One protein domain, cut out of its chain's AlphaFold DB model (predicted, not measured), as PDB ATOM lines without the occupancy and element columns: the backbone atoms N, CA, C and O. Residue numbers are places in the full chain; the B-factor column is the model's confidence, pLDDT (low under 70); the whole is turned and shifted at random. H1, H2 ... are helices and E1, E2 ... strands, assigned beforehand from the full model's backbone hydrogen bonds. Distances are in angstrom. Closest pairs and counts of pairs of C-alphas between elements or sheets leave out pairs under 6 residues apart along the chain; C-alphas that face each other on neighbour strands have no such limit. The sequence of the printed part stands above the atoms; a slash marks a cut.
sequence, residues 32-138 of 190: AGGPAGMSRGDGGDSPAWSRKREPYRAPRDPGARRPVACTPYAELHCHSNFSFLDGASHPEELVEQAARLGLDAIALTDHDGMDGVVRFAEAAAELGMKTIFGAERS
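AT A GLANCE: This is residues 32 to 138 of the 190 residues of the protein "POLIIIAc domain-containing protein" of Pseudonocardia asaccharolytica DSM 44247 = NBRC 16224 (UniProt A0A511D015). With little regular structure, a small core of two parallel strands, E1 and E2, and two helices packed on them, H1 and H2, has a long unnamed stretch, residues 32 to 90, whose first part reaches far out. The 107 printed residues hold H1, E1, H2, E2 in that order, class mixed, with 35 residues in named elements. The whole is flat, 51 by 37 by 20 A, and only just compact, close to loose, with a radius of gyration of the C-alphas of 15.4 A.

IN THESE COORDINATES: Find C-alpha 105 at (275.666, 269.089, 233.968); E1, residues 105 to 111, runs 19.7 A from there. E2, residues 131 to 136, runs 15.7 A to (283.523, 275.831, 248.299). H1, residues 91 to 101, spans 15.6 A, and H2, residues 117 to 127, 15.1 A.

HOW THE PARTS SIT: E1 and E2 are parallel at 23 degrees; look at N 134 and O 108, 2.9 A apart, within hydrogen-bond range. E1, H2 and E2 form a strand-helix-strand unit, parallel strands joined through a helix, with a right-handed crossover. Residues 74 to 75 pair, parallel, with 105 to 106 of E1. The closest C-alphas of H2 and E2 are Val 117 and Phe 133, 7.0 A; of H1 and E1, Ala 98 and Ile 106, 6.8 A. H1 and H2 touch, closest at the C-alphas of Pro 91 and Phe 120, 4.7 A, the same way at a shallow tilt of 34.9 degrees, only just short of steep. H1 and E2 are apart. In H1 and H2 every O i to N i+4 pair is within hydrogen-bond range.

THE WHOLE: The C-alphas farthest apart, Ala 36 and Ala 69, are 51.1 A apart. The printed part has no cut, and the three links between named elements are tight. Look for pLDDT under 70 at residues 32 to 52 and 62 to 69.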
ATOM      1  N   ALA A  32     248.166 287.585 250.934       45.16
ATOM      2  CA  ALA A  32     248.451 286.754 249.755       45.16
ATOM      3  C   ALA A  32     248.109 287.391 248.382       45.16
ATOM      4  O   ALA A  32     248.144 286.722 247.343       45.16
ATOM      5  N   GLY A  33     247.783 288.676 248.352       48.78
ATOM      6  CA  GLY A  33     248.022 289.556 247.224       48.78
ATOM      7  C   GLY A  33     248.631 290.821 247.802       48.78
ATOM      8  O   GLY A  33     248.077 291.383 248.744       48.78
ATOM      9  N   GLY A  34     249.777 291.259 247.282       53.53
ATOM     10  CA  GLY A  34     250.315 292.574 247.621       53.53
ATOM     11  C   GLY A  34     249.266 293.689 247.435       53.53
ATOM     12  O   GLY A  34     248.177 293.442 246.906       53.53
ATOM     13  N   PRO A  35     249.562 294.928 247.868       55.31
ATOM     14  CA  PRO A  35     248.648 296.060 247.707       55.31
ATOM     15  C   PRO A  35     248.033 296.098 246.302       55.31
ATOM     16  O   PRO A  35     248.709 295.795 245.319       55.31
ATOM     17  N   ALA A  36     246.743 296.436 246.208       54.12
ATOM     18  CA  ALA A  36     246.008 296.428 244.946       54.12
ATOM     19  C   ALA A  36     246.783 297.196 243.857       54.12
ATOM     20  O   ALA A  36     247.024 298.393 243.991       54.12
ATOM     21  N   GLY A  37     247.194 296.489 242.799       54.62
ATOM     22  CA  GLY A  37     248.022 297.035 241.716       54.62
ATOM     23  C   GLY A  37     249.489 296.582 241.710       54.62
ATOM     24  O   GLY A  37     250.155 296.778 240.697       54.62
ATOM     25  N   MET A  38     249.990 295.931 242.766       56.75
ATOM     26  CA  MET A  38     251.297 295.259 242.754       56.75
ATOM     27  C   MET A  38     251.172 293.810 242.257       56.75
ATOM     28  O   MET A  38     250.286 293.065 242.682       56.75
ATOM     29  N   SER A  39     252.086 293.406 241.365       58.41
ATOM     30  CA  SER A  39     252.182 292.043 240.823       58.41
ATOM     31  C   SER A  39     252.249 291.002 241.926       58.41
ATOM     32  O   SER A  39     252.874 291.249 242.959       58.41
ATOM     33  N   ARG A  40     251.669 289.815 241.672       61.22
ATOM     34  CA  ARG A  40     251.907 288.678 242.552       61.22
ATOM     35  C   ARG A  40     253.430 288.415 242.628       61.22
ATOM     36  O   ARG A  40     254.075 288.379 241.591       61.22
ATOM     37  N   GLY A  41     253.991 288.295 243.826       58.16
ATOM     38  CA  GLY A  41     255.393 288.089 244.090       58.16
ATOM     39  C   GLY A  41     255.695 286.680 243.651       58.16
ATOM     40  O   GLY A  41     254.904 285.767 243.883       58.16
ATOM     41  N   ASP A  42     256.819 286.526 242.984       61.19
ATOM     42  CA  ASP A  42     257.274 285.262 242.416       61.19
ATOM     43  C   ASP A  42     257.718 284.244 243.479       61.19
ATOM     44  O   ASP A  42     258.117 283.132 243.151       61.19
ATOM     45  N   GLY A  43     257.674 284.618 244.763       60.12
ATOM     46  CA  GLY A  43     258.172 283.796 245.859       60.12
ATOM     47  C   GLY A  43     259.696 283.638 245.863       60.12
ATOM     48  O   GLY A  43     260.213 282.890 246.687       60.12
ATOM     49  N   GLY A  44     260.412 284.306 244.954       68.31
ATOM     50  CA  GLY A  44     261.863 284.429 244.964       68.31
ATOM     51  C   GLY A  44     262.275 285.548 245.909       68.31
ATOM     52  O   GLY A  44     262.175 285.405 247.128       68.31
ATOM     53  N   ASP A  45     262.702 286.665 245.334       67.50
ATOM     54  CA  ASP A  45     263.181 287.834 246.082       67.50
ATOM     55  C   ASP A  45     262.126 288.953 246.161       67.50
ATOM     56  O   ASP A  45     262.367 290.027 246.717       67.50
ATOM     57  N   SER A  46     260.918 288.701 245.640       61.78
ATOM     58  CA  SER A  46     259.779 289.605 245.795       61.78
ATOM     59  C   SER A  46     259.393 289.785 247.274       61.78
ATOM     60  O   SER A  46     259.458 288.824 248.045       61.78
ATOM     61  N   PRO A  47     258.910 290.977 247.684       58.59
ATOM     62  CA  PRO A  47     258.488 291.235 249.059       58.59
ATOM     63  C   PRO A  47     257.537 290.158 249.602       58.59
ATOM     64  O   PRO A  47     256.591 289.747 248.929       58.59
ATOM     65  N   ALA A  48     257.790 289.724 250.839       55.97
ATOM     66  CA  ALA A  48     257.177 288.560 251.481       55.97
ATOM     67  C   ALA A  48     255.737 288.810 251.953       55.97
ATOM     68  O   ALA A  48     255.435 288.829 253.145       55.97
ATOM     69  N   TRP A  49     254.821 289.008 251.018       60.41
ATOM     70  CA  TRP A  49     253.395 289.046 251.327       60.41
ATOM     71  C   TRP A  49     252.736 287.658 251.150       60.41
ATOM     72  O   TRP A  49     251.628 287.418 251.626       60.41
ATOM     73  N   SER A  50     253.459 286.671 250.598       63.56
ATOM     74  CA  SER A  50     253.115 285.245 250.699       63.56
ATOM     75  C   SER A  50     253.995 284.524 251.725       63.56
ATOM     76  O   SER A  50     255.205 284.715 251.780       63.56
ATOM     77  N   ARG A  51     253.378 283.628 252.507       64.69
ATOM     78  CA  ARG A  51     254.066 282.694 253.421       64.69
ATOM     79  C   ARG A  51     254.753 281.536 252.702       64.69
ATOM     80  O   ARG A  51     255.532 280.814 253.318       64.69
ATOM     81  N   LYS A  52     254.382 281.294 251.447       66.88
ATOM     82  CA  LYS A  52     254.913 280.211 250.622       66.88
ATOM     83  C   LYS A  52     255.526 280.802 249.367       66.88
ATOM     84  O   LYS A  52     254.911 281.650 248.722       66.88
ATOM     85  N   ARG A  53     256.715 280.315 249.031       76.56
ATOM     86  CA  ARG A  53     257.290 280.499 247.708       76.56
ATOM     87  C   ARG A  53     256.428 279.750 246.689       76.56
ATOM     88  O   ARG A  53     256.015 278.621 246.958       76.56
ATOM     89  N   GLU A  54     256.126 280.393 245.568       78.38
ATOM     90  CA  GLU A  54     255.511 279.704 244.434       78.38
ATOM     91  C   GLU A  54     256.533 278.741 243.811       78.38
ATOM     92  O   GLU A  54     257.729 279.039 243.832       78.38
ATOM     93  N   PRO A  55     256.102 277.594 243.262       83.12
ATOM     94  CA  PRO A  55     257.010 276.700 242.556       83.12
ATOM     95  C   PRO A  55     257.729 277.439 241.424       83.12
ATOM     96  O   PRO A  55     257.105 278.213 240.693       83.12
ATOM     97  N   TYR A  56     259.026 277.172 241.258       88.62
ATOM     98  CA  TYR A  56     259.764 277.689 240.111       88.62
ATOM     99  C   TYR A  56     259.123 277.215 238.800       88.62
ATOM    100  O   TYR A  56     258.644 276.085 238.696       88.62
ATOM    101  N   ARG A  57     259.124 278.091 237.794       89.06
ATOM    102  CA  ARG A  57     258.616 277.793 236.460       89.06
ATOM    103  C   ARG A  57     259.577 278.331 235.417       89.06
ATOM    104  O   ARG A  57     259.831 279.534 235.383       89.06
ATOM    105  N   ALA A  58     260.046 277.452 234.539       85.31
ATOM    106  CA  ALA A  58     261.012 277.824 233.519       85.31
ATOM    107  C   ALA A  58     260.424 278.807 232.484       85.31
ATOM    108  O   ALA A  58     259.221 278.759 232.173       85.31
ATOM    109  N   PRO A  59     261.263 279.671 231.883       84.06
ATOM    110  CA  PRO A  59     260.887 280.451 230.710       84.06
ATOM    111  C   PRO A  59     260.375 279.552 229.572       84.06
ATOM    112  O   PRO A  59     260.925 278.486 229.309       84.06
ATOM    113  N   ARG A  60     259.325 279.993 228.857       77.12
ATOM    114  CA  ARG A  60     258.673 279.198 227.787       77.12
ATOM    115  C   ARG A  60     259.606 278.812 226.635       77.12
ATOM    116  O   ARG A  60     259.336 277.828 225.956       77.12
ATOM    117  N   ASP A  61     260.641 279.609 226.402       77.19
ATOM    118  CA  ASP A  61     261.686 279.331 225.424       77.19
ATOM    119  C   ASP A  61     263.048 279.566 226.092       77.19
ATOM    120  O   ASP A  61     263.516 280.706 226.141       77.19
ATOM    121  N   PRO A  62     263.688 278.520 226.642       67.19
ATOM    122  CA  PRO A  62     265.017 278.644 227.232       67.19
ATOM    123  C   PRO A  62     266.113 278.884 226.175       67.19
ATOM    124  O   PRO A  62     267.288 278.988 226.517       67.19
ATOM    125  N   GLY A  63     265.775 278.962 224.879       65.31
ATOM    126  CA  GLY A  63     266.733 279.212 223.805       65.31
ATOM    127  C   GLY A  63     267.720 278.064 223.590       65.31
ATOM    128  O   GLY A  63     268.770 278.277 222.983       65.31
ATOM    129  N   ALA A  64     267.400 276.865 224.093       64.25
ATOM    130  CA  ALA A  64     268.257 275.687 224.057       64.25
ATOM    131  C   ALA A  64     268.652 275.346 222.613       64.25
ATOM    132  O   ALA A  64     267.879 274.792 221.829       64.25
ATOM    133  N   ARG A  65     269.890 275.680 222.253       64.44
ATOM    134  CA  ARG A  65     270.525 275.261 221.005       64.44
ATOM    135  C   ARG A  65     271.833 274.599 221.365       64.44
ATOM    136  O   ARG A  65     272.864 275.255 221.421       64.44
ATOM    137  N   ARG A  66     271.792 273.286 221.578       62.22
ATOM    138  CA  ARG A  66     273.018 272.496 221.635       62.22
ATOM    139  C   ARG A  66     273.623 272.495 220.223       62.22
ATOM    140  O   ARG A  66     272.979 271.974 219.308       62.22
ATOM    141  N   PRO A  67     274.795 273.112 219.984       66.56
ATOM    142  CA  PRO A  67     275.439 273.006 218.683       66.56
ATOM    143  C   PRO A  67     275.733 271.527 218.404       66.56
ATOM    144  O   PRO A  67     276.202 270.797 219.274       66.56
ATOM    145  N   VAL A  68     275.429 271.079 217.186       62.12
ATOM    146  CA  VAL A  68     275.379 269.660 216.777       62.12
ATOM    147  C   VAL A  68     276.729 268.914 216.797       62.12
ATOM    148  O   VAL A  68     276.790 267.763 216.377       62.12
ATOM    149  N   ALA A  69     277.803 269.529 217.301       69.06
ATOM    150  CA  ALA A  69     279.128 268.919 217.423       69.06
ATOM    151  C   ALA A  69     280.026 269.655 218.445       69.06
ATOM    152  O   ALA A  69     281.050 270.225 218.070       69.06
ATOM    153  N   CYS A  70     279.659 269.678 219.730       71.62
ATOM    154  CA  CYS A  70     280.561 270.127 220.799       71.62
ATOM    155  C   CYS A  70     281.002 268.965 221.698       71.62
ATOM    156  O   CYS A  70     280.257 268.006 221.913       71.62
ATOM    157  N   THR A  71     282.222 269.059 222.231       89.06
ATOM    158  CA  THR A  71     282.677 268.202 223.330       89.06
ATOM    159  C   THR A  71     281.740 268.400 224.527       89.06
ATOM    160  O   THR A  71     281.497 269.552 224.893       89.06
ATOM    161  N   PRO A  72     281.217 267.320 225.139       91.06
ATOM    162  CA  PRO A  72     280.503 267.376 226.411       91.06
ATOM    163  C   PRO A  72     281.211 268.263 227.435       91.06
ATOM    164  O   PRO A  72     282.392 268.053 227.716       91.06
ATOM    165  N   TYR A  73     280.498 269.238 227.994       94.19
ATOM    166  CA  TYR A  73     281.015 270.102 229.053       94.19
ATOM    167  C   TYR A  73     280.042 270.129 230.226       94.19
ATOM    168  O   TYR A  73     278.827 270.217 230.035       94.19
ATOM    169  N   ALA A  74     280.599 270.062 231.429       96.69
ATOM    170  CA  ALA A  74     279.888 270.263 232.675       96.69
ATOM    171  C   ALA A  74     280.612 271.345 233.472       96.69
ATOM    172  O   ALA A  74     281.834 271.279 233.608       96.69
ATOM    173  N   GLU A  75     279.859 272.311 233.993       97.38
ATOM    174  CA  GLU A  75     280.412 273.301 234.915       97.38
ATOM    175  C   GLU A  75     280.458 272.689 236.315       97.38
ATOM    176  O   GLU A  75     279.445 272.178 236.788       97.38
ATOM    177  N   LEU A  76     281.623 272.685 236.959       98.06
ATOM    178  CA  LEU A  76     281.833 272.014 238.248       98.06
ATOM    179  C   LEU A  76     282.132 272.986 239.391       98.06
ATOM    180  O   LEU A  76     282.212 272.547 240.537       98.06
ATOM    181  N   HIS A  77     282.273 274.278 239.091       97.12
ATOM    182  CA  HIS A  77     282.568 275.312 240.072       97.12
ATOM    183  C   HIS A  77     281.820 276.594 239.701       97.12
ATOM    184  O   HIS A  77     282.252 277.363 238.845       97.12
ATOM    185  N   CYS A  78     280.684 276.840 240.349       96.69
ATOM    186  CA  CYS A  78     279.964 278.099 240.183       96.69
ATOM    187  C   CYS A  78     279.315 278.573 241.483       96.69
ATOM    188  O   CYS A  78     278.946 277.775 242.348       96.69
ATOM    189  N   HIS A  79     279.158 279.893 241.573       97.69
ATOM    190  CA  HIS A  79     278.649 280.599 242.741       97.69
ATOM    191  C   HIS A  79     277.350 281.312 242.396       97.69
ATOM    192  O   HIS A  79     277.262 282.034 241.399       97.69
ATOM    193  N   SER A  80     276.342 281.127 243.240       97.25
ATOM    194  CA  SER A  80     275.107 281.897 243.193       97.25
ATOM    195  C   SER A  80     275.204 283.138 244.075       97.25
ATOM    196  O   SER A  80     276.131 283.292 244.867       97.25
ATOM    197  N   ASN A  81     274.203 284.008 244.005       95.88
ATOM    198  CA  ASN A  81     274.062 285.172 244.877       95.88
ATOM    199  C   ASN A  81     273.981 284.845 246.385       95.88
ATOM    200  O   ASN A  81     274.026 285.760 247.207       95.88
ATOM    201  N   PHE A  82     273.876 283.565 246.760       95.50
ATOM    202  CA  PHE A  82     274.019 283.105 248.142       95.50
ATOM    203  C   PHE A  82     275.486 283.067 248.610       95.50
ATOM    204  O   PHE A  82     275.741 283.074 249.813       95.50
ATOM    205  N   SER A  83     276.451 283.120 247.688       95.00
ATOM    206  CA  SER A  83     277.866 283.381 247.976       95.00
ATOM    207  C   SER A  83     278.096 284.887 248.134       95.00
ATOM    208  O   SER A  83     278.169 285.636 247.158       95.00
ATOM    209  N   PHE A  84     278.168 285.358 249.379       91.31
ATOM    210  CA  PHE A  84     278.175 286.789 249.689       91.31
ATOM    211  C   PHE A  84     279.353 287.543 249.048       91.31
ATOM    212  O   PHE A  84     280.508 287.209 249.288       91.31
ATOM    213  N   LEU A  85     279.042 288.604 248.286       91.94
ATOM    214  CA  LEU A  85     280.003 289.436 247.536       91.94
ATOM    215  C   LEU A  85     280.865 288.675 246.510       91.94
ATOM    216  O   LEU A  85     281.847 289.231 246.022       91.94
ATOM    217  N   ASP A  86     280.480 287.448 246.171       93.00
ATOM    218  CA  ASP A  86     281.244 286.561 245.295       93.00
ATOM    219  C   ASP A  86     280.391 286.069 244.114       93.00
ATOM    220  O   ASP A  86     280.773 286.220 242.954       93.00
ATOM    221  N   GLY A  87     279.164 285.612 244.378       93.50
ATOM    222  CA  GLY A  87     278.196 285.298 243.332       93.50
ATOM    223  C   GLY A  87     277.184 286.422 243.102       93.50
ATOM    224  O   GLY A  87     276.781 287.137 244.020       93.50
ATOM    225  N   ALA A  88     276.755 286.578 241.847       94.88
ATOM    226  CA  ALA A  88     275.805 287.617 241.436       94.88
ATOM    227  C   ALA A  88     274.476 287.059 240.904       94.88
ATOM    228  O   ALA A  88     273.439 287.691 241.085       94.88
ATOM    229  N   SER A  89     274.499 285.893 240.254       95.94
ATOM    230  CA  SER A  89     273.319 285.299 239.618       95.94
ATOM    231  C   SER A  89     272.482 284.484 240.591       95.94
ATOM    232  O   SER A  89     273.015 283.823 241.485       95.94
ATOM    233  N   HIS A  90     271.168 284.472 240.382       95.25
ATOM    234  CA  HIS A  90     270.299 283.562 241.120       95.25
ATOM    235  C   HIS A  90     270.575 282.102 240.725       95.25
ATOM    236  O   HIS A  90     270.938 281.835 239.576       95.25
ATOM    237  N   PRO A  91     270.367 281.133 241.634       96.38
ATOM    238  CA  PRO A  91     270.521 279.719 241.306       96.38
ATOM    239  C   PRO A  91     269.700 279.281 240.086       96.38
ATOM    240  O   PRO A  91     270.171 278.491 239.272       96.38
ATOM    241  N   GLU A  92     268.496 279.823 239.926       95.38
ATOM    242  CA  GLU A  92     267.622 279.581 238.780       95.38
ATOM    243  C   GLU A  92     268.246 280.054 237.462       95.38
ATOM    244  O   GLU A  92     268.275 279.309 236.483       95.38
ATOM    245  N   GLU A  93     268.816 281.261 237.450       95.12
ATOM    246  CA  GLU A  93     269.460 281.840 236.268       95.12
ATOM    247  C   GLU A  93     270.677 281.019 235.830       95.12
ATOM    248  O   GLU A  93     270.904 280.844 234.632       95.12
ATOM    249  N   LEU A  94     271.442 280.478 236.785       96.81
ATOM    250  CA  LEU A  94     272.577 279.597 236.498       96.81
ATOM    251  C   LEU A  94     272.124 278.338 235.747       96.81
ATOM    252  O   LEU A  94     272.726 277.966 234.737       96.81
ATOM    253  N   VAL A  95     271.032 277.709 236.191       96.75
ATOM    254  CA  VAL A  95     270.456 276.536 235.516       96.75
ATOM    255  C   VAL A  95     269.898 276.912 234.144       96.75
ATOM    256  O   VAL A  95     270.143 276.198 233.169       96.75
ATOM    257  N   GLU A  96     269.182 278.032 234.037       94.81
ATOM    258  CA  GLU A  96     268.654 278.527 232.761       94.81
ATOM    259  C   GLU A  96     269.773 278.747 231.740       94.81
ATOM    260  O   GLU A  96     269.664 278.304 230.594       94.81
ATOM    261  N   GLN A  97     270.883 279.373 232.149       95.06
ATOM    262  CA  GLN A  97     272.035 279.560 231.269       95.06
ATOM    263  C   GLN A  97     272.708 278.233 230.921       95.06
ATOM    264  O   GLN A  97     273.047 278.024 229.754       95.06
ATOM    265  N   ALA A  98     272.855 277.310 231.874       94.81
ATOM    266  CA  ALA A  98     273.399 275.981 231.602       94.81
ATOM    267  C   ALA A  98     272.564 275.229 230.551       94.81
ATOM    268  O   ALA A  98     273.114 274.657 229.604       94.81
ATOM    269  N   ALA A  99     271.235 275.276 230.669       93.25
ATOM    270  CA  ALA A  99     270.313 274.650 229.724       93.25
ATOM    271  C   ALA A  99     270.380 275.317 228.345       93.25
ATOM    272  O   ALA A  99     270.469 274.634 227.322       93.25
ATOM    273  N   ARG A 100     270.413 276.652 228.311       91.62
ATOM    274  CA  ARG A 100     270.543 277.443 227.082       91.62
ATOM    275  C   ARG A 100     271.836 277.131 226.325       91.62
ATOM    276  O   ARG A 100     271.807 276.993 225.102       91.62
ATOM    277  N   LEU A 101     272.955 277.022 227.043       90.88
ATOM    278  CA  LEU A 101     274.277 276.709 226.488       90.88
ATOM    279  C   LEU A 101     274.435 275.226 226.117       90.88
ATOM    280  O   LEU A 101     275.372 274.873 225.402       90.88
ATOM    281  N   GLY A 102     273.516 274.365 226.559       91.25
ATOM    282  CA  GLY A 102     273.552 272.932 226.285       91.25
ATOM    283  C   GLY A 102     274.618 272.192 227.091       91.25
ATOM    284  O   GLY A 102     275.229 271.264 226.556       91.25
ATOM    285  N   LEU A 103     274.849 272.606 228.343       93.69
ATOM    286  CA  LEU A 103     275.727 271.887 229.266       93.69
ATOM    287  C   LEU A 103     275.162 270.502 229.592       93.69
ATOM    288  O   LEU A 103     273.949 270.304 229.646       93.69
ATOM    289  N   ASP A 104     276.055 269.547 229.838       94.69
ATOM    290  CA  ASP A 104     275.669 268.190 230.230       94.69
ATOM    291  C   ASP A 104     275.355 268.077 231.724       94.69
ATOM    292  O   ASP A 104     274.569 267.207 232.107       94.69
ATOM    293  N   ALA A 105     275.966 268.930 232.550       97.12
ATOM    294  CA  ALA A 105     275.666 269.089 233.968       97.12
ATOM    295  C   ALA A 105     276.173 270.445 234.491       97.12
ATOM    296  O   ALA A 105     277.018 271.088 233.863       97.12
ATOM    297  N   ILE A 106     275.685 270.851 235.660       98.38
ATOM    298  CA  ILE A 106     276.171 272.025 236.390       98.38
ATOM    299  C   ILE A 106     276.242 271.729 237.894       98.38
ATOM    300  O   ILE A 106     275.337 271.111 238.458       98.38
ATOM    301  N   ALA A 107     277.323 272.146 238.546       98.50
ATOM    302  CA  ALA A 107     277.494 272.070 239.988       98.50
ATOM    303  C   ALA A 107     277.259 273.432 240.635       98.50
ATOM    304  O   ALA A 107     277.801 274.417 240.149       98.50
ATOM    305  N   LEU A 108     276.528 273.478 241.748       98.50
ATOM    306  CA  LEU A 108     276.492 274.660 242.613       98.50
ATOM    307  C   LEU A 108     277.467 274.458 243.776       98.50
ATOM    308  O   LEU A 108     277.364 273.457 244.488       98.50
ATOM    309  N   THR A 109     278.403 275.391 243.947       97.88
ATOM    310  CA  THR A 109     279.490 275.331 244.933       97.88
ATOM    311  C   THR A 109     279.601 276.646 245.697       97.88
ATOM    312  O   THR A 109     280.641 277.295 245.672       97.88
ATOM    313  N   ASP A 110     278.525 277.048 246.378       97.38
ATOM    314  CA  ASP A 110     278.504 278.312 247.118       97.38
ATOM    315  C   ASP A 110     279.567 278.370 248.232       97.38
ATOM    316  O   ASP A 110     279.986 277.348 248.786       97.38
ATOM    317  N   HIS A 111     279.994 279.588 248.573       95.94
ATOM    318  CA  HIS A 111     281.040 279.825 249.563       95.94
ATOM    319  C   HIS A 111     280.556 279.494 250.976       95.94
ATOM    320  O   HIS A 111     279.622 280.101 251.496       95.94
ATOM    321  N   ASP A 112     281.207 278.523 251.610       94.06
ATOM    322  CA  ASP A 112     280.973 278.031 252.969       94.06
ATOM    323  C   ASP A 112     279.533 277.594 253.304       94.06
ATOM    324  O   ASP A 112     279.245 277.285 254.467       94.06
ATOM    325  N   GLY A 113     278.663 277.459 252.301       92.94
ATOM    326  CA  GLY A 113     277.230 277.234 252.469       92.94
ATOM    327  C   GLY A 113     276.578 276.471 251.316       92.94
ATOM    328  O   GLY A 113     277.217 276.094 250.341       92.94
ATOM    329  N   MET A 114     275.284 276.195 251.474       96.62
ATOM    330  CA  MET A 114     274.435 275.514 250.480       96.62
ATOM    331  C   MET A 114     273.044 276.163 250.408       96.62
ATOM    332  O   MET A 114     272.058 275.520 250.047       96.62
ATOM    333  N   ASP A 115     272.938 277.435 250.791       95.12
ATOM    334  CA  ASP A 115     271.662 278.138 250.945       95.12
ATOM    335  C   ASP A 115     270.894 278.266 249.614       95.12
ATOM    336  O   ASP A 115     269.662 278.234 249.604       95.12
ATOM    337  N   GLY A 116     271.606 278.299 248.480       94.56
ATOM    338  CA  GLY A 116     271.023 278.325 247.134       94.56
ATOM    339  C   GLY A 116     270.567 276.968 246.579       94.56
ATOM    340  O   GLY A 116     269.869 276.925 245.562       94.56
ATOM    341  N   VAL A 117     270.904 275.843 247.227       97.00
ATOM    342  CA  VAL A 117     270.738 274.490 246.655       97.00
ATOM    343  C   VAL A 117     269.282 274.118 246.384       97.00
ATOM    344  O   VAL A 117     269.000 273.462 245.384       97.00
ATOM    345  N   VAL A 118     268.340 274.537 247.232       95.31
ATOM    346  CA  VAL A 118     266.917 274.202 247.034       95.31
ATOM    347  C   VAL A 118     266.381 274.863 245.764       95.31
ATOM    348  O   VAL A 118     265.791 274.189 244.925       95.31
ATOM    349  N   ARG A 119     266.658 276.159 245.588       94.75
ATOM    350  CA  ARG A 119     266.271 276.925 244.395       94.75
ATOM    351  C   ARG A 119     266.913 276.352 243.129       94.75
ATOM    352  O   ARG A 119     266.237 276.148 242.123       94.75
ATOM    353  N   PHE A 120     268.198 276.010 243.214       97.62
ATOM    354  CA  PHE A 120     268.941 275.346 242.144       97.62
ATOM    355  C   PHE A 120     268.323 273.999 241.745       97.62
ATOM    356  O   PHE A 120     268.130 273.725 240.562       97.62
ATOM    357  N   ALA A 121     267.981 273.161 242.728       97.25
ATOM    358  CA  ALA A 121     267.394 271.845 242.498       97.25
ATOM    359  C   ALA A 121     265.999 271.934 241.863       97.25
ATOM    360  O   ALA A 121     265.701 271.166 240.950       97.25
ATOM    361  N   GLU A 122     265.161 272.872 242.316       95.81
ATOM    362  CA  GLU A 122     263.834 273.118 241.737       95.81
ATOM    363  C   GLU A 122     263.935 273.540 240.266       95.81
ATOM    364  O   GLU A 122     263.249 272.971 239.414       95.81
ATOM    365  N   ALA A 123     264.839 274.470 239.940       95.50
ATOM    366  CA  ALA A 123     265.057 274.895 238.559       95.50
ATOM    367  C   ALA A 123     265.636 273.791 237.676       95.50
ATOM    368  O   ALA A 123     265.198 273.603 236.538       95.50
ATOM    369  N   ALA A 124     266.592 273.023 238.196       96.50
ATOM    370  CA  ALA A 124     267.178 271.908 237.468       96.50
ATOM    371  C   ALA A 124     266.161 270.806 237.168       96.50
ATOM    372  O   ALA A 124     266.170 270.264 236.063       96.50
ATOM    373  N   ALA A 125     265.266 270.506 238.111       96.00
ATOM    374  CA  ALA A 125     264.190 269.544 237.903       96.00
ATOM    375  C   ALA A 125     263.221 270.005 236.803       96.00
ATOM    376  O   ALA A 125     262.880 269.212 235.927       96.00
ATOM    377  N   GLU A 126     262.832 271.282 236.812       94.44
ATOM    378  CA  GLU A 126     261.946 271.872 235.800       94.44
ATOM    379  C   GLU A 126     262.578 271.863 234.393       94.44
ATOM    380  O   GLU A 126     261.899 271.594 233.403       94.44
ATOM    381  N   LEU A 127     263.890 272.108 234.290       93.62
ATOM    382  CA  LEU A 127     264.628 272.154 233.018       93.62
ATOM    383  C   LEU A 127     265.247 270.808 232.594       93.62
ATOM    384  O   LEU A 127     265.858 270.726 231.528       93.62
ATOM    385  N   GLY A 128     265.118 269.753 233.403       94.50
ATOM    386  CA  GLY A 128     265.746 268.450 233.149       94.50
ATOM    387  C   GLY A 128     267.283 268.479 233.168       94.50
ATOM    388  O   GLY A 128     267.925 267.661 232.505       94.50
ATOM    389  N   MET A 129     267.879 269.424 233.899       95.62
ATOM    390  CA  MET A 129     269.325 269.611 233.994       95.62
ATOM    391  C   MET A 129     269.942 268.652 235.019       95.62
ATOM    392  O   MET A 129     269.423 268.482 236.121       95.62
ATOM    393  N   LYS A 130     271.082 268.039 234.681       97.75
ATOM    394  CA  LYS A 130     271.839 267.221 235.639       97.75
ATOM    395  C   LYS A 130     272.631 268.124 236.571       97.75
ATOM    396  O   LYS A 130     273.289 269.059 236.116       97.75
ATOM    397  N   THR A 131     272.613 267.809 237.859       98.00
ATOM    398  CA  THR A 131     273.222 268.659 238.878       98.00
ATOM    399  C   THR A 131     274.192 267.926 239.779       98.00
ATOM    400  O   THR A 131     274.101 266.716 239.994       98.00
ATOM    401  N   ILE A 132     275.128 268.700 240.320       98.31
ATOM    402  CA  ILE A 132     276.030 268.314 241.400       98.31
ATOM    403  C   ILE A 132     275.869 269.361 242.506       98.31
ATOM    404  O   ILE A 132     275.788 270.557 242.237       98.31
ATOM    405  N   PHE A 133     275.789 268.917 243.755       97.56
ATOM    406  CA  PHE A 133     275.629 269.809 244.901       97.56
ATOM    407  C   PHE A 133     276.903 269.785 245.736       97.56
ATOM    408  O   PHE A 133     277.375 268.709 246.113       97.56
ATOM    409  N   GLY A 134     277.452 270.957 246.025       96.12
ATOM    410  CA  GLY A 134     278.652 271.112 246.829       96.12
ATOM    411  C   GLY A 134     278.720 272.484 247.488       96.12
ATOM    412  O   GLY A 134     277.780 273.270 247.435       96.12
ATOM    413  N   ALA A 135     279.856 272.744 248.123       96.25
ATOM    414  CA  ALA A 135     280.199 274.036 248.693       96.25
ATOM    415  C   ALA A 135     281.708 274.233 248.545       96.25
ATOM    416  O   ALA A 135     282.478 273.296 248.794       96.25
ATOM    417  N   GLU A 136     282.127 275.433 248.167       96.25
ATOM    418  CA  GLU A 136     283.523 275.831 248.299       96.25
ATOM    419  C   GLU A 136     283.799 276.138 249.772       96.25
ATOM    420  O   GLU A 136     283.020 276.821 250.430       96.25
ATOM    421  N   ARG A 137     284.888 275.607 250.332       92.50
ATOM    422  CA  ARG A 137     285.239 275.848 251.737       92.50
ATOM    423  C   ARG A 137     286.418 276.796 251.822       92.50
ATOM    424  O   ARG A 137     287.464 276.510 251.241       92.50
ATOM    425  N   SER A 138     286.298 277.832 252.651       88.31
ATOM    426  CA  SER A 138     287.468 278.604 253.066       88.31
ATOM    427  C   SER A 138     288.486 277.671 253.721       88.31
ATOM    428  O   SER A 138     288.151 276.892 254.621       88.31
TER     429      SER A 138